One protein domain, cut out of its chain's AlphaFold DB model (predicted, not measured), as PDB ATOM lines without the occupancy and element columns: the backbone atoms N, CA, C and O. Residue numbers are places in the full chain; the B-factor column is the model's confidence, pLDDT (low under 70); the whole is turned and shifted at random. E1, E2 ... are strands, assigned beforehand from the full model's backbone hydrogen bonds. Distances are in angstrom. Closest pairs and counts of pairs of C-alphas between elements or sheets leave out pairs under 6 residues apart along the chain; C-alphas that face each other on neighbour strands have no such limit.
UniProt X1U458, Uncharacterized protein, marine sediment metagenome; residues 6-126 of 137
ATOM      1  N   TYR A   6      23.014 -11.290  12.393       88.06
ATOM      2  CA  TYR A   6      21.983 -11.263  11.365       88.06
ATOM      3  C   TYR A   6      22.577 -11.561   9.993       88.06
ATOM      4  O   TYR A   6      23.696 -11.168   9.682       88.06
ATOM      5  N   GLU A   7      21.795 -12.218   9.156       91.12
ATOM      6  CA  GLU A   7      22.046 -12.325   7.730       91.12
ATOM      7  C   GLU A   7      21.477 -11.096   7.034       91.12
ATOM      8  O   GLU A   7      20.449 -10.539   7.431       91.12
ATOM      9  N   THR A   8      22.156 -10.650   5.989       91.69
ATOM     10  CA  THR A   8      21.739  -9.526   5.174       91.69
ATOM     11  C   THR A   8      21.884  -9.862   3.704       91.69
ATOM     12  O   THR A   8      22.873 -10.445   3.273       91.69
ATOM     13  N   GLU A   9      20.908  -9.444   2.919       94.06
ATOM     14  CA  GLU A   9      20.937  -9.499   1.466       94.06
ATOM     15  C   GLU A   9      20.563  -8.114   0.946       94.06
ATOM     16  O   GLU A   9      19.522  -7.588   1.321       94.06
ATOM     17  N   ARG A  10      21.399  -7.502   0.111       92.44
ATOM     18  CA  ARG A  10      21.130  -6.227  -0.555       92.44
ATOM     19  C   ARG A  10      21.180  -6.437  -2.060       92.44
ATOM     20  O   ARG A  10      22.140  -6.997  -2.573       92.44
ATOM     21  N   SER A  11      20.151  -5.984  -2.755       94.75
ATOM     22  CA  SER A  11      20.068  -5.954  -4.208       94.75
ATOM     23  C   SER A  11      20.121  -4.505  -4.671       94.75
ATOM     24  O   SER A  11      19.350  -3.676  -4.188       94.75
ATOM     25  N   LEU A  12      21.049  -4.215  -5.577       93.06
ATOM     26  CA  LEU A  12      21.177  -2.960  -6.302       93.06
ATOM     27  C   LEU A  12      20.694  -3.219  -7.727       93.06
ATOM     28  O   LEU A  12      21.226  -4.101  -8.402       93.06
ATOM     29  N   LYS A  13      19.676  -2.487  -8.171       94.25
ATOM     30  CA  LYS A  13      19.090  -2.615  -9.510       94.25
ATOM     31  C   LYS A  13      19.345  -1.337 -10.294       94.25
ATOM     32  O   LYS A  13      19.042  -0.246  -9.804       94.25
ATOM     33  N   PHE A  14      19.867  -1.494 -11.502       91.50
ATOM     34  CA  PHE A  14      20.208  -0.395 -12.392       91.50
ATOM     35  C   PHE A  14      19.169  -0.271 -13.529       91.50
ATOM     36  O   PHE A  14      18.562  -1.275 -13.916       91.50
ATOM     37  N   PRO A  15      18.924   0.938 -14.072       89.44
ATOM     38  CA  PRO A  15      17.927   1.175 -15.123       89.44
ATOM     39  C   PRO A  15      18.186   0.423 -16.430       89.44
ATOM     40  O   PRO A  15      17.258   0.180 -17.196       89.44
ATOM     41  N   ASP A  16      19.441   0.066 -16.687       89.62
ATOM     42  CA  ASP A  16      19.898  -0.680 -17.861       89.62
ATOM     43  C   ASP A  16      19.679  -2.203 -17.739       89.62
ATOM     44  O   ASP A  16      20.040  -2.961 -18.638       89.62
ATOM     45  N   GLY A  17      19.059  -2.662 -16.646       90.44
ATOM     46  CA  GLY A  17      18.758  -4.071 -16.394       90.44
ATOM     47  C   GLY A  17      19.874  -4.831 -15.680       90.44
ATOM     48  O   GLY A  17      19.682  -5.994 -15.320       90.44
ATOM     49  N   HIS A  18      21.014  -4.188 -15.422       91.94
ATOM     50  CA  HIS A  18      22.069  -4.762 -14.605       91.94
ATOM     51  C   HIS A  18      21.670  -4.826 -13.122       91.94
ATOM     52  O   HIS A  18      20.796  -4.096 -12.640       91.94
ATOM     53  N   SER A  19      22.312  -5.722 -12.369       94.38
ATOM     54  CA  SER A  19      22.079  -5.822 -10.929       94.38
ATOM     55  C   SER A  19      23.275  -6.389 -10.180       94.38
ATOM     56  O   SER A  19      23.977  -7.277 -10.666       94.38
ATOM     57  N   ILE A  20      23.463  -5.892  -8.960       93.75
ATOM     58  CA  ILE A  20      24.437  -6.404  -7.999       93.75
ATOM     59  C   ILE A  20      23.682  -6.932  -6.792       93.75
ATOM     60  O   ILE A  20      22.824  -6.261  -6.223       93.75
ATOM     61  N   LYS A  21      24.049  -8.129  -6.362       95.44
ATOM     62  CA  LYS A  21      23.523  -8.782  -5.179       95.44
ATOM     63  C   LYS A  21      24.640  -9.003  -4.174       95.44
ATOM     64  O   LYS A  21      25.609  -9.699  -4.450       95.44
ATOM     65  N   ILE A  22      24.478  -8.428  -2.993       93.75
ATOM     66  CA  ILE A  22      25.408  -8.518  -1.873       93.75
ATOM     67  C   ILE A  22      24.744  -9.362  -0.797       93.75
ATOM     68  O   ILE A  22      23.646  -9.036  -0.349       93.75
ATOM     69  N   ARG A  23      25.393 -10.433  -0.362       95.44
ATOM     70  CA  ARG A  23      24.946 -11.260   0.759       95.44
ATOM     71  C   ARG A  23      25.997 -11.237   1.839       95.44
ATOM     72  O   ARG A  23      27.182 -11.213   1.539       95.44
ATOM     73  N   GLY A  24      25.584 -11.267   3.092       93.50
ATOM     74  CA  GLY A  24      26.534 -11.407   4.177       93.50
ATOM     75  C   GLY A  24      25.903 -11.842   5.477       93.50
ATOM     76  O   GLY A  24      24.698 -11.717   5.686       93.50
ATOM     77  N   ASN A  25      26.751 -12.347   6.355       92.25
ATOM     78  CA  ASN A  25      26.431 -12.661   7.729       92.25
ATOM     79  C   ASN A  25      27.193 -11.696   8.641       92.25
ATOM     80  O   ASN A  25      28.385 -11.438   8.450       92.25
ATOM     81  N   VAL A  26      26.472 -11.141   9.607       90.12
ATOM     82  CA  VAL A  26      27.012 -10.290  10.654       90.12
ATOM     83  C   VAL A  26      26.986 -11.050  11.958       90.12
ATOM     84  O   VAL A  26      25.917 -11.399  12.456       90.12
ATOM     85  N   GLU A  27      28.155 -11.216  12.556       88.88
ATOM     86  CA  GLU A  27      28.315 -11.911  13.824       88.88
ATOM     87  C   GLU A  27      28.886 -10.962  14.868       88.88
ATOM     88  O   GLU A  27      29.832 -10.210  14.620       88.88
ATOM     89  N   ARG A  28      28.309 -10.983  16.070       84.31
ATOM     90  CA  ARG A  28      28.865 -10.244  17.199       84.31
ATOM     91  C   ARG A  28      30.054 -11.005  17.779       84.31
ATOM     92  O   ARG A  28      29.913 -12.153  18.190       84.31
ATOM     93  N   SER A  29      31.182 -10.322  17.925       83.62
ATOM     94  CA  SER A  29      32.353 -10.797  18.661       83.62
ATOM     95  C   SER A  29      32.543  -9.999  19.959       83.62
ATOM     96  O   SER A  29      31.813  -9.046  20.244       83.62
ATOM     97  N   LEU A  30      33.532 -10.386  20.773       82.38
ATOM     98  CA  LEU A  30      33.901  -9.641  21.985       82.38
ATOM     99  C   LEU A  30      34.391  -8.217  21.676       82.38
ATOM    100  O   LEU A  30      34.202  -7.323  22.495       82.38
ATOM    101  N   ASN A  31      34.957  -8.007  20.485       85.44
ATOM    102  CA  ASN A  31      35.601  -6.754  20.088       85.44
ATOM    103  C   ASN A  31      34.766  -5.930  19.092       85.44
ATOM    104  O   ASN A  31      35.227  -4.892  18.631       85.44
ATOM    105  N   GLY A  32      33.553  -6.375  18.737       83.06
ATOM    106  CA  GLY A  32      32.690  -5.650  17.805       83.06
ATOM    107  C   GLY A  32      31.780  -6.556  16.984       83.06
ATOM    108  O   GLY A  32      31.220  -7.526  17.493       83.06
ATOM    109  N   PHE A  33      31.623  -6.214  15.707       82.19
ATOM    110  CA  PHE A  33      30.854  -6.983  14.733       82.19
ATOM    111  C   PHE A  33      31.757  -7.360  13.562       82.19
ATOM    112  O   PHE A  33      32.456  -6.503  13.025       82.19
ATOM    113  N   GLY A  34      31.751  -8.637  13.189       86.81
ATOM    114  CA  GLY A  34      32.359  -9.117  11.952       86.81
ATOM    115  C   GLY A  34      31.310  -9.165  10.849       86.81
ATOM    116  O   GLY A  34      30.176  -9.560  11.112       86.81
ATOM    117  N   PHE A  35      31.682  -8.770   9.634       87.62
ATOM    118  CA  PHE A  35      30.870  -8.947   8.432       87.62
ATOM    119  C   PHE A  35      31.614  -9.885   7.484       87.62
ATOM    120  O   PHE A  35      32.720  -9.567   7.054       87.62
ATOM    121  N   ASN A  36      30.999 -11.016   7.150       91.25
ATOM    122  CA  ASN A  36      31.472 -11.920   6.108       91.25
ATOM    123  C   ASN A  36      30.453 -11.909   4.982       91.25
ATOM    124  O   ASN A  36      29.291 -12.235   5.219       91.25
ATOM    125  N   GLY A  37      30.862 -11.541   3.773       91.62
ATOM    126  CA  GLY A  37      29.928 -11.424   2.667       91.62
ATOM    127  C   GLY A  37      30.519 -11.755   1.313       91.62
ATOM    128  O   GLY A  37      31.731 -11.800   1.124       91.62
ATOM    129  N   GLU A  38      29.609 -11.979   0.381       94.31
ATOM    130  CA  GLU A  38      29.856 -12.213  -1.028       94.31
ATOM    131  C   GLU A  38      29.063 -11.203  -1.858       94.31
ATOM    132  O   GLU A  38      27.993 -10.728  -1.459       94.31
ATOM    133  N   MET A  39      29.586 -10.878  -3.032       94.19
ATOM    134  CA  MET A  39      28.938  -9.999  -3.991       94.19
ATOM    135  C   MET A  39      28.941 -10.686  -5.349       94.19
ATOM    136  O   MET A  39      29.982 -11.138  -5.815       94.19
ATOM    137  N   HIS A  40      27.771 -10.746  -5.976       94.94
ATOM    138  CA  HIS A  40      27.563 -11.353  -7.285       94.94
ATOM    139  C   HIS A  40      26.727 -10.421  -8.143       94.94
ATOM    140  O   HIS A  40      25.754  -9.847  -7.658       94.94
ATOM    141  N   GLY A  41      27.055 -10.295  -9.421       91.88
ATOM    142  CA  GLY A  41      26.253  -9.506 -10.343       91.88
ATOM    143  C   GLY A  41      27.067  -8.903 -11.466       91.88
ATOM    144  O   GLY A  41      28.237  -9.230 -11.661       91.88
ATOM    145  N   SER A  42      26.423  -8.013 -12.200       90.75
ATOM    146  CA  SER A  42      27.050  -7.216 -13.240       90.75
ATOM    147  C   SER A  42      26.520  -5.798 -13.162       90.75
ATOM    148  O   SER A  42      25.402  -5.560 -12.708       90.75
ATOM    149  N   VAL A  43      27.348  -4.863 -13.597       85.06
ATOM    150  CA  VAL A  43      27.017  -3.453 -13.739       85.06
ATOM    151  C   VAL A  43      27.806  -2.930 -14.929       85.06
ATOM    152  O   VAL A  43      28.967  -3.300 -15.111       85.06
ATOM    153  N   SER A  44      27.168  -2.108 -15.753       82.56
ATOM    154  CA  SER A  44      27.881  -1.308 -16.737       82.56
ATOM    155  C   SER A  44      28.367  -0.053 -16.022       82.56
ATOM    156  O   SER A  44      27.561   0.789 -15.634       82.56
ATOM    157  N   VAL A  45      29.669   0.021 -15.755       71.88
ATOM    158  CA  VAL A  45      30.296   1.137 -15.036       71.88
ATOM    159  C   VAL A  45      31.014   1.996 -16.072       71.88
ATOM    160  O   VAL A  45      32.003   1.529 -16.634       71.88
ATOM    161  N   PRO A  46      30.529   3.210 -16.366       75.50
ATOM    162  CA  PRO A  46      31.296   4.183 -17.131       75.50
ATOM    163  C   PRO A  46      32.608   4.542 -16.425       75.50
ATOM    164  O   PRO A  46      32.663   4.585 -15.196       75.50
ATOM    165  N   ASP A  47      33.648   4.844 -17.200       82.88
ATOM    166  CA  ASP A  47      34.974   5.180 -16.661       82.88
ATOM    167  C   ASP A  47      34.996   6.519 -15.892       82.88
ATOM    168  O   ASP A  47      35.954   6.798 -15.176       82.88
ATOM    169  N   ASP A  48      33.950   7.343 -16.012       84.81
ATOM    170  CA  ASP A  48      33.844   8.680 -15.415       84.81
ATOM    171  C   ASP A  48      33.057   8.717 -14.090       84.81
ATOM    172  O   ASP A  48      32.599   9.784 -13.676       84.81
ATOM    173  N   ILE A  49      32.871   7.584 -13.396       83.31
ATOM    174  CA  ILE A  49      32.267   7.594 -12.051       83.31
ATOM    175  C   ILE A  49      33.222   8.230 -11.041       83.31
ATOM    176  O   ILE A  49      34.327   7.746 -10.814       83.31
ATOM    177  N   ILE A  50      32.733   9.251 -10.339       83.50
ATOM    178  CA  ILE A  50      33.476   9.966  -9.290       83.50
ATOM    179  C   ILE A  50      32.980   9.643  -7.874       83.50
ATOM    180  O   ILE A  50      33.669   9.910  -6.887       83.50
ATOM    181  N   GLY A  51      31.800   9.031  -7.742       82.81
ATOM    182  CA  GLY A  51      31.277   8.623  -6.442       82.81
ATOM    183  C   GLY A  51      29.891   7.997  -6.494       82.81
ATOM    184  O   GLY A  51      29.332   7.744  -7.560       82.81
ATOM    185  N   HIS A  52      29.328   7.749  -5.316       84.81
ATOM    186  CA  HIS A  52      27.957   7.269  -5.171       84.81
ATOM    187  C   HIS A  52      27.310   7.787  -3.889       84.81
ATOM    188  O   HIS A  52      27.986   8.160  -2.923       84.81
ATOM    189  N   SER A  53      25.980   7.768  -3.874       80.88
ATOM    190  CA  SER A  53      25.187   7.954  -2.671       80.88
ATOM    191  C   SER A  53      24.033   6.972  -2.639       80.88
ATOM    192  O   SER A  53      23.204   6.968  -3.546       80.88
ATOM    193  N   PHE A  54      23.944   6.182  -1.575       82.31
ATOM    194  CA  PHE A  54      22.869   5.211  -1.387       82.31
ATOM    195  C   PHE A  54      22.041   5.550  -0.153       82.31
ATOM    196  O   PHE A  54      22.576   5.917   0.893       82.31
ATOM    197  N   TYR A  55      20.725   5.411  -0.288       77.88
ATOM    198  CA  TYR A  55      19.733   5.731   0.722       77.88
ATOM    199  C   TYR A  55      18.840   4.528   0.959       77.88
ATOM    200  O   TYR A  55      18.061   4.152   0.093       77.88
ATOM    201  N   THR A  56      18.874   3.939   2.150       74.50
ATOM    202  CA  THR A  56      17.704   3.161   2.593       74.50
ATOM    203  C   THR A  56      16.717   4.159   3.169       74.50
ATOM    204  O   THR A  56      17.133   4.943   4.015       74.50
ATOM    205  N   THR A  57      15.467   4.163   2.701       67.31
ATOM    206  CA  THR A  57      14.431   5.150   3.070       67.31
ATOM    207  C   THR A  57      13.333   4.542   3.943       67.31
ATOM    208  O   THR A  57      12.708   5.222   4.763       67.31
ATOM    209  N   PHE A  58      13.110   3.236   3.807       76.31
ATOM    210  CA  PHE A  58      12.023   2.531   4.468       76.31
ATOM    211  C   PHE A  58      12.484   1.169   4.971       76.31
ATOM    212  O   PHE A  58      13.130   0.440   4.228       76.31
ATOM    213  N   LEU A  59      12.122   0.814   6.207       78.25
ATOM    214  CA  LEU A  59      12.311  -0.509   6.801       78.25
ATOM    215  C   LEU A  59      10.973  -1.012   7.355       78.25
ATOM    216  O   LEU A  59      10.387  -0.402   8.251       78.25
ATOM    217  N   GLN A  60      10.516  -2.168   6.889       79.81
ATOM    218  CA  GLN A  60       9.310  -2.828   7.379       79.81
ATOM    219  C   GLN A  60       9.636  -4.185   8.008       79.81
ATOM    220  O   GLN A  60      10.411  -4.951   7.435       79.81
ATOM    221  N   PRO A  61       9.057  -4.522   9.174       77.88
ATOM    222  CA  PRO A  61       9.055  -5.900   9.645       77.88
ATOM    223  C   PRO A  61       8.251  -6.782   8.688       77.88
ATOM    224  O   PRO A  61       7.142  -6.422   8.299       77.88
ATOM    225  N   GLU A  62       8.776  -7.960   8.368       81.38
ATOM    226  CA  GLU A  62       8.087  -8.973   7.567       81.38
ATOM    227  C   GLU A  62       8.078 -10.299   8.335       81.38
ATOM    228  O   GLU A  62       8.865 -11.206   8.083       81.38
ATOM    229  N   GLY A  63       7.207 -10.389   9.340       75.69
ATOM    230  CA  GLY A  63       7.163 -11.531  10.251       75.69
ATOM    231  C   GLY A  63       8.226 -11.476  11.354       75.69
ATOM    232  O   GLY A  63       8.806 -10.431  11.664       75.69
ATOM    233  N   ALA A  64       8.432 -12.610  12.021       77.50
ATOM    234  CA  ALA A  64       9.371 -12.710  13.133       77.50
ATOM    235  C   ALA A  64      10.810 -12.803  12.613       77.50
ATOM    236  O   ALA A  64      11.122 -13.669  11.803       77.50
ATOM    237  N   GLY A  65      11.694 -11.932  13.106       78.00
ATOM    238  CA  GLY A  65      13.118 -12.017  12.786       78.00
ATOM    239  C   GLY A  65      13.503 -11.555  11.381       78.00
ATOM    240  O   GLY A  65      14.643 -11.764  10.990       78.00
ATOM    241  N   ARG A  66      12.597 -10.932  10.616       85.25
ATOM    242  CA  ARG A  66      12.886 -10.444   9.262       85.25
ATOM    243  C   ARG A  66      12.462  -8.992   9.080       85.25
ATOM    244  O   ARG A  66      11.380  -8.580   9.500       85.25
ATOM    245  N   ILE A  67      13.339  -8.214   8.462       86.19
ATOM    246  CA  ILE A  67      13.125  -6.809   8.120       86.19
ATOM    247  C   ILE A  67      13.459  -6.642   6.646       86.19
ATOM    248  O   ILE A  67      14.525  -7.065   6.209       86.19
ATOM    249  N   VAL A  68      12.571  -6.000   5.895       87.44
ATOM    250  CA  VAL A  68      12.814  -5.629   4.501       87.44
ATOM    251  C   VAL A  68      12.937  -4.123   4.392       87.44
ATOM    252  O   VAL A  68      12.148  -3.374   4.963       87.44
ATOM    253  N   GLY A  69      13.951  -3.690   3.662       86.69
ATOM    254  CA  GLY A  69      14.268  -2.316   3.367       86.69
ATOM    255  C   GLY A  69      14.092  -1.992   1.896       86.69
ATOM    256  O   GLY A  69      14.429  -2.802   1.033       86.69
ATOM    257  N   LYS A  70      13.594  -0.787   1.628       89.31
ATOM    258  CA  LYS A  70      13.599  -0.174   0.301       89.31
ATOM    259  C   LYS A  70      14.401   1.111   0.345       89.31
ATOM    260  O   LYS A  70      14.449   1.795   1.371       89.31
ATOM    261  N   GLY A  71      15.033   1.405  -0.772       87.12
ATOM    262  CA  GLY A  71      15.940   2.510  -0.908       87.12
ATOM    263  C   GLY A  71      16.177   2.884  -2.356       87.12
ATOM    264  O   GLY A  71      15.757   2.197  -3.286       87.12
ATOM    265  N   GLU A  72      16.881   3.982  -2.513       90.00
ATOM    266  CA  GLU A  72      17.271   4.565  -3.783       90.00
ATOM    267  C   GLU A  72      18.665   5.159  -3.636       90.00
ATOM    268  O   GLU A  72      19.197   5.276  -2.535       90.00
ATOM    269  N   GLY A  73      19.281   5.530  -4.737       86.75
ATOM    270  CA  GLY A  73      20.561   6.202  -4.729       86.75
ATOM    271  C   GLY A  73      21.006   6.522  -6.133       86.75
ATOM    272  O   GLY A  73      20.265   6.284  -7.083       86.75
ATOM    273  N   SER A  74      22.218   7.040  -6.246       88.50
ATOM    274  CA  SER A  74      22.814   7.389  -7.527       88.50
ATOM    275  C   SER A  74      24.312   7.133  -7.511       88.50
ATOM    276  O   SER A  74      24.966   7.344  -6.488       88.50
ATOM    277  N   CYS A  75      24.856   6.726  -8.651       86.75
ATOM    278  CA  CYS A  75      26.266   6.936  -8.961       86.75
ATOM    279  C   CYS A  75      26.418   8.306  -9.633       86.75
ATOM    280  O   CYS A  75      25.590   8.674 -10.468       86.75
ATOM    281  N   PHE A  76      27.457   9.044  -9.257       86.00
ATOM    282  CA  PHE A  76      27.744  10.381  -9.767       86.00
ATOM    283  C   PHE A  76      28.839  10.297 -10.822       86.00
ATOM    284  O   PHE A  76      29.900   9.724 -10.557       86.00
ATOM    285  N   TYR A  77      28.592  10.888 -11.986       86.31
ATOM    286  CA  TYR A  77      29.573  10.995 -13.059       86.31
ATOM    287  C   TYR A  77      30.275  12.352 -13.042       86.31
ATOM    288  O   TYR A  77      29.687  13.362 -12.646       86.31
ATOM    289  N   GLU A  78      31.506  12.406 -13.547       86.31
ATOM    290  CA  GLU A  78      32.250  13.658 -13.736       86.31
ATOM    291  C   GLU A  78      31.505  14.630 -14.663       86.31
ATOM    292  O   GLU A  78      31.529  15.843 -14.465       86.31
ATOM    293  N   SER A  79      30.738  14.092 -15.620       86.19
ATOM    294  CA  SER A  79      29.850  14.870 -16.493       86.19
ATOM    295  C   SER A  79      28.703  15.594 -15.765       86.19
ATOM    296  O   SER A  79      27.974  16.361 -16.397       86.19
ATOM    297  N   GLY A  80      28.506  15.346 -14.464       83.12
ATOM    298  CA  GLY A  80      27.406  15.891 -13.663       83.12
ATOM    299  C   GLY A  80      26.068  15.180 -13.879       83.12
ATOM    300  O   GLY A  80      25.038  15.646 -13.396       83.12
ATOM    301  N   LYS A  81      26.061  14.073 -14.630       85.06
ATOM    302  CA  LYS A  81      24.904  13.186 -14.745       85.06
ATOM    303  C   LYS A  81      24.872  12.210 -13.572       85.06
ATOM    304  O   LYS A  81      25.913  11.746 -13.112       85.06
ATOM    305  N   ASP A  82      23.660  11.824 -13.195       86.31
ATOM    306  CA  ASP A  82      23.419  10.813 -12.173       86.31
ATOM    307  C   ASP A  82      22.899   9.527 -12.810       86.31
ATOM    308  O   ASP A  82      22.051   9.554 -13.709       86.31
ATOM    309  N   PHE A  83      23.376   8.391 -12.308       86.81
ATOM    310  CA  PHE A  83      22.836   7.080 -12.644       86.81
ATOM    311  C   PHE A  83      22.049   6.520 -11.471       86.81
ATOM    312  O   PHE A  83      22.667   6.109 -10.483       86.81
ATOM    313  N   PRO A  84      20.710   6.511 -11.538       90.75
ATOM    314  CA  PRO A  84      19.904   6.103 -10.404       90.75
ATOM    315  C   PRO A  84      20.052   4.603 -10.138       90.75
ATOM    316  O   PRO A  84      20.195   3.802 -11.056       90.75
ATOM    317  N   VAL A  85      19.977   4.220  -8.869       91.00
ATOM    318  CA  VAL A  85      20.094   2.845  -8.378       91.00
ATOM    319  C   VAL A  85      18.939   2.579  -7.427       91.00
ATOM    320  O   VAL A  85      18.742   3.305  -6.455       91.00
ATOM    321  N   GLN A  86      18.174   1.520  -7.674       93.62
ATOM    322  CA  GLN A  86      17.160   1.056  -6.729       93.62
ATOM    323  C   GLN A  86      17.761   0.044  -5.765       93.62
ATOM    324  O   GLN A  86      18.524  -0.834  -6.168       93.62
ATOM    325  N   ILE A  87      17.389   0.146  -4.491       92.06
ATOM    326  CA  ILE A  87      17.969  -0.661  -3.422       92.06
ATOM    327  C   ILE A  87      16.866  -1.426  -2.708       92.06
ATOM    328  O   ILE A  87      15.914  -0.854  -2.177       92.06
ATOM    329  N   GLU A  88      17.036  -2.735  -2.621       93.19
ATOM    330  CA  GLU A  88      16.239  -3.596  -1.756       93.19
ATOM    331  C   GLU A  88      17.179  -4.284  -0.784       93.19
ATOM    332  O   GLU A  88      18.209  -4.819  -1.179       93.19
ATOM    333  N   THR A  89      16.864  -4.260   0.504       91.50
ATOM    334  CA  THR A  89      17.661  -4.953   1.520       91.50
ATOM    335  C   THR A  89      16.759  -5.868   2.326       91.50
ATOM    336  O   THR A  89      15.631  -5.520   2.632       91.50
ATOM    337  N   THR A  90      17.229  -7.047   2.690       90.88
ATOM    338  CA  THR A  90      16.569  -7.931   3.644       90.88
ATOM    339  C   THR A  90      17.554  -8.240   4.752       90.88
ATOM    340  O   THR A  90      18.686  -8.617   4.477       90.88
ATOM    341  N   HIS A  91      17.117  -8.099   5.996       88.62
ATOM    342  CA  HIS A  91      17.840  -8.562   7.169       88.62
ATOM    343  C   HIS A  91      17.049  -9.691   7.822       88.62
ATOM    344  O   HIS A  91      15.853  -9.534   8.072       88.62
ATOM    345  N   ALA A  92      17.715 -10.800   8.121       88.31
ATOM    346  CA  ALA A  92      17.148 -11.941   8.826       88.31
ATOM    347  C   ALA A  92      17.973 -12.234  10.083       88.31
ATOM    348  O   ALA A  92      19.196 -12.259  10.043       88.31
ATOM    349  N   PHE A  93      17.334 -12.434  11.227       84.62
ATOM    350  CA  PHE A  93      18.010 -12.727  12.485       84.62
ATOM    351  C   PHE A  93      17.249 -13.775  13.285       84.62
ATOM    352  O   PHE A  93      16.025 -13.743  13.416       84.62
ATOM    353  N   ASN A  94      17.999 -14.697  13.883       69.31
ATOM    354  CA  ASN A  94      17.447 -15.746  14.728       69.31
ATOM    355  C   ASN A  94      16.943 -15.147  16.048       69.31
ATOM    356  O   ASN A  94      17.747 -14.943  16.959       69.31
ATOM    357  N   ARG A  95      15.635 -14.838  16.143       60.62
ATOM    358  CA  ARG A  95      14.783 -14.810  17.365       60.62
ATOM    359  C   ARG A  95      13.448 -14.096  17.107       60.62
ATOM    360  O   ARG A  95      13.372 -13.204  16.272       60.62
ATOM    361  N   GLY A  96      12.429 -14.426  17.915       56.34
ATOM    362  CA  GLY A  96      11.057 -13.878  17.923       56.34
ATOM    363  C   GLY A  96      10.920 -12.394  18.295       56.34
ATOM    364  O   GLY A  96      10.062 -12.020  19.089       56.34
ATOM    365  N   LYS A  97      11.789 -11.543  17.753       56.44
ATOM    366  CA  LYS A  97      11.705 -10.090  17.844       56.44
ATOM    367  C   LYS A  97      11.322  -9.573  16.468       56.44
ATOM    368  O   LYS A  97      12.075  -9.724  15.515       56.44
ATOM    369  N   SER A  98      10.145  -8.987  16.352       59.28
ATOM    370  CA  SER A  98       9.787  -8.156  15.208       59.28
ATOM    371  C   SER A  98      10.099  -6.700  15.542       59.28
ATOM    372  O   SER A  98      10.146  -6.311  16.716       59.28
ATOM    373  N   LEU A  99      10.308  -5.863  14.522       60.03
ATOM    374  CA  LEU A  99      10.071  -4.439  14.739       60.03
ATOM    375  C   LEU A  99       8.581  -4.285  15.085       60.03
ATOM    376  O   LEU A  99       7.745  -4.841  14.375       60.03
ATOM    377  N   PRO A 100       8.223  -3.546  16.148       60.59
ATOM    378  CA  PRO A 100       6.827  -3.422  16.571       60.59
ATOM    379  C   PRO A 100       5.964  -2.657  15.554       60.59
ATOM    380  O   PRO A 100       4.741  -2.727  15.611       60.59
ATOM    381  N   LYS A 101       6.595  -1.907  14.641       67.75
ATOM    382  CA  LYS A 101       5.968  -1.176  13.536       67.75
ATOM    383  C   LYS A 101       7.003  -0.861  12.445       67.75
ATOM    384  O   LYS A 101       8.199  -0.844  12.767       67.75
ATOM    385  N   PRO A 102       6.577  -0.575  11.200       66.25
ATOM    386  CA  PRO A 102       7.455  -0.020  10.173       66.25
ATOM    387  C   PRO A 102       8.199   1.224  10.671       66.25
ATOM    388  O   PRO A 102       7.666   2.013  11.457       66.25
ATOM    389  N   GLN A 103       9.447   1.378  10.238       63.34
ATOM    390  CA  GLN A 103      10.299   2.515  10.566       63.34
ATOM    391  C   GLN A 103      10.814   3.164   9.289       63.34
ATOM    392  O   GLN A 103      11.281   2.488   8.375       63.34
ATOM    393  N   PHE A 104      10.801   4.491   9.271       61.84
ATOM    394  CA  PHE A 104      11.509   5.264   8.267       61.84
ATOM    395  C   PHE A 104      12.892   5.577   8.822       61.84
ATOM    396  O   PHE A 104      13.055   6.193   9.879       61.84
ATOM    397  N   ARG A 105      13.910   5.083   8.134       61.50
ATOM    398  CA  ARG A 105      15.294   5.451   8.404       61.50
ATOM    399  C   ARG A 105      15.829   5.992   7.109       61.50
ATOM    400  O   ARG A 105      15.580   5.372   6.091       61.50
ATOM    401  N   ILE A 106      16.520   7.118   7.181       57.84
ATOM    402  CA  ILE A 106      17.331   7.618   6.083       57.84
ATOM    403  C   ILE A 106      18.753   7.233   6.462       57.84
ATOM    404  O   ILE A 106      19.329   7.781   7.407       57.84
ATOM    405  N   VAL A 107      19.256   6.198   5.801       58.72
ATOM    406  CA  VAL A 107      20.648   5.768   5.932       58.72
ATOM    407  C   VAL A 107      21.375   6.306   4.730       58.72
ATOM    408  O   VAL A 107      21.110   5.814   3.642       58.72
ATOM    409  N   THR A 108      22.217   7.315   4.916       57.56
ATOM    410  CA  THR A 108      22.983   7.882   3.813       57.56
ATOM    411  C   THR A 108      24.403   7.344   3.840       57.56
ATOM    412  O   THR A 108      25.139   7.571   4.806       57.56
ATOM    413  N   ASP A 109      24.753   6.657   2.760       57.00
ATOM    414  CA  ASP A 109      26.080   6.129   2.474       57.00
ATOM    415  C   ASP A 109      26.713   7.015   1.396       57.00
ATOM    416  O   ASP A 109      26.220   7.024   0.270       57.00
ATOM    417  N   HIS A 110      27.772   7.761   1.728       58.66
ATOM    418  CA  HIS A 110      28.542   8.556   0.765       58.66
ATOM    419  C   HIS A 110      29.964   8.007   0.632       58.66
ATOM    420  O   HIS A 110      30.655   7.843   1.642       58.66
ATOM    421  N   GLY A 111      30.428   7.804  -0.603       57.72
ATOM    422  CA  GLY A 111      31.808   7.409  -0.882       57.72
ATOM    423  C   GLY A 111      32.374   8.090  -2.127       57.72
ATOM    424  O   GLY A 111      31.713   8.134  -3.165       57.72
ATOM    425  N   ALA A 112      33.608   8.588  -2.011       57.28
ATOM    426  CA  ALA A 112      34.455   8.963  -3.145       57.28
ATOM    427  C   ALA A 112      35.387   7.792  -3.494       57.28
ATOM    428  O   ALA A 112      35.895   7.120  -2.591       57.28
ATOM    429  N   LEU A 113      35.588   7.532  -4.791       52.81
ATOM    430  CA  LEU A 113      36.422   6.413  -5.254       52.81
ATOM    431  C   LEU A 113      37.924   6.693  -5.088       52.81
ATOM    432  O   LEU A 113      38.668   5.780  -4.737       52.81
ATOM    433  N   ASP A 114      38.354   7.949  -5.231       45.53
ATOM    434  CA  ASP A 114      39.744   8.357  -5.010       45.53
ATOM    435  C   ASP A 114      39.967   8.785  -3.544       45.53
ATOM    436  O   ASP A 114      39.399   9.769  -3.070       45.53
ATOM    437  N   GLY A 115      40.786   8.035  -2.796       41.66
ATOM    438  CA  GLY A 115      41.176   8.387  -1.418       41.66
ATOM    439  C   GLY A 115      40.194   7.995  -0.299       41.66
ATOM    440  O   GLY A 115      40.222   8.613   0.766       41.66
ATOM    441  N   LEU A 116      39.340   6.985  -0.538       47.97
ATOM    442  CA  LEU A 116      38.494   6.228   0.412       47.97
ATOM    443  C   LEU A 116      38.089   6.972   1.698       47.97
ATOM    444  O   LEU A 116      38.337   6.527   2.821       47.97
ATOM    445  N   SER A 117      37.404   8.099   1.529       49.03
ATOM    446  CA  SER A 117      36.667   8.750   2.609       49.03
ATOM    447  C   SER A 117      35.208   8.310   2.523       49.03
ATOM    448  O   SER A 117      34.503   8.659   1.576       49.03
ATOM    449  N   TYR A 118      34.774   7.503   3.492       45.41
ATOM    450  CA  TYR A 118      33.402   7.006   3.594       45.41
ATOM    451  C   TYR A 118      32.684   7.729   4.732       45.41
ATOM    452  O   TYR A 118      33.130   7.676   5.879       45.41
ATOM    453  N   ASN A 119      31.567   8.387   4.429       48.97
ATOM    454  CA  ASN A 119      30.722   9.012   5.442       48.97
ATOM    455  C   ASN A 119      29.403   8.251   5.542       48.97
ATOM    456  O   ASN A 119      28.613   8.218   4.601       48.97
ATOM    457  N   PHE A 120      29.166   7.672   6.719       47.03
ATOM    458  CA  PHE A 120      27.925   6.993   7.068       47.03
ATOM    459  C   PHE A 120      27.110   7.866   8.015       47.03
ATOM    460  O   PHE A 120      27.557   8.168   9.122       47.03
ATOM    461  N   THR A 121      25.898   8.246   7.622       50.09
ATOM    462  CA  THR A 121      24.966   8.931   8.526       50.09
ATOM    463  C   THR A 121      23.670   8.143   8.638       50.09
ATOM    464  O   THR A 121      22.884   8.061   7.697       50.09
ATOM    465  N   LEU A 122      23.407   7.606   9.832       51.28
ATOM    466  CA  LEU A 122      22.133   6.975  10.165       51.28
ATOM    467  C   LEU A 122      21.215   7.984  10.854       51.28
ATOM    468  O   LEU A 122      21.394   8.291  12.033       51.28
ATOM    469  N   ARG A 123      20.173   8.445  10.156       52.16
ATOM    470  CA  ARG A 123      19.073   9.198  10.773       52.16
ATOM    471  C   ARG A 123      17.856   8.294  10.908       52.16
ATOM    472  O   ARG A 123      17.270   7.847   9.926       52.16
ATOM    473  N   SER A 124      17.473   8.010  12.151       44.47
ATOM    474  CA  SER A 124      16.257   7.250  12.452       44.47
ATOM    475  C   SER A 124      15.138   8.213  12.822       44.47
ATOM    476  O   SER A 124      15.209   8.850  13.870       44.47
ATOM    477  N   VAL A 125      14.098   8.303  11.992       51.81
ATOM    478  CA  VAL A 125      12.884   9.055  12.328       51.81
ATOM    479  C   VAL A 125      11.843   8.046  12.801       51.81
ATOM    480  O   VAL A 125      11.216   7.326  12.026       51.81
ATOM    481  N   LEU A 126      11.688   7.950  14.120       44.88
ATOM    482  CA  LEU A 126      10.639   7.151  14.751       44.88
ATOM    483  C   LEU A 126       9.321   7.914  14.674       44.88
ATOM    484  O   LEU A 126       8.830   8.433  15.674       44.88
TER     485      LEU A 126
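This is residues 6 to 126 of the 137 residues of an uncharacterized protein of marine sediment metagenome (UniProt X1U458). One sheet of eight strands curls like part of a barrel into an elongated trough, with E3 along one rim, E8 along the other and E6, E5 between its two walls. The trough stays open along one side, and its edge strands E3 and E8 are apart. The printed part has 121 residues, all strand in class, with no named helix; E1 to E8 follow along the chain, and the antiparallel sheet has the order E3, E2, E1, E6, E5, E4, E7, E8. The whole is compact, with a radius of gyration of the C-alphas of 15.6 A and spans of 48 by 30 by 26 A.

E5 is residues 66 to 77, 35.2 A long, and E4 is residues 49 to 61, 34.5 A. E6 is residues 82 to 92, E1 residues 6 to 13, starting at C-alpha 6 (21.983, -11.263, 11.365), E2 residues 19 to 29, and E3 residues 32 to 42. E7 is residues 104 to 112, and E8 residues 118 to 125, ending at C-alpha 125 (12.884, 9.055, 12.328).

The sheet is twisted. Hairpin E5 and E6 has N 69 and O 89 at 2.7 A. E1 and E6 are antiparallel at 156 degrees, with N 9 and O 90 at 2.8 A. E1, E2, E3 form a meander, each strand the antiparallel neighbour of the one before, as do E4, E5, E6. E4, E5, E6 and E7 form a Greek key, four strands in a row of which three, E4 to E6, are a meander and the first, E4, is the antiparallel neighbour of the fourth, E7: N 54 and O 109 are 3.0 A apart.

C-alphas 79 and 96 are farthest apart, 48.6 A. The printed part has no cut. E6 to E7 is a long link. Residues 57 and 94 to 126 are under pLDDT 70.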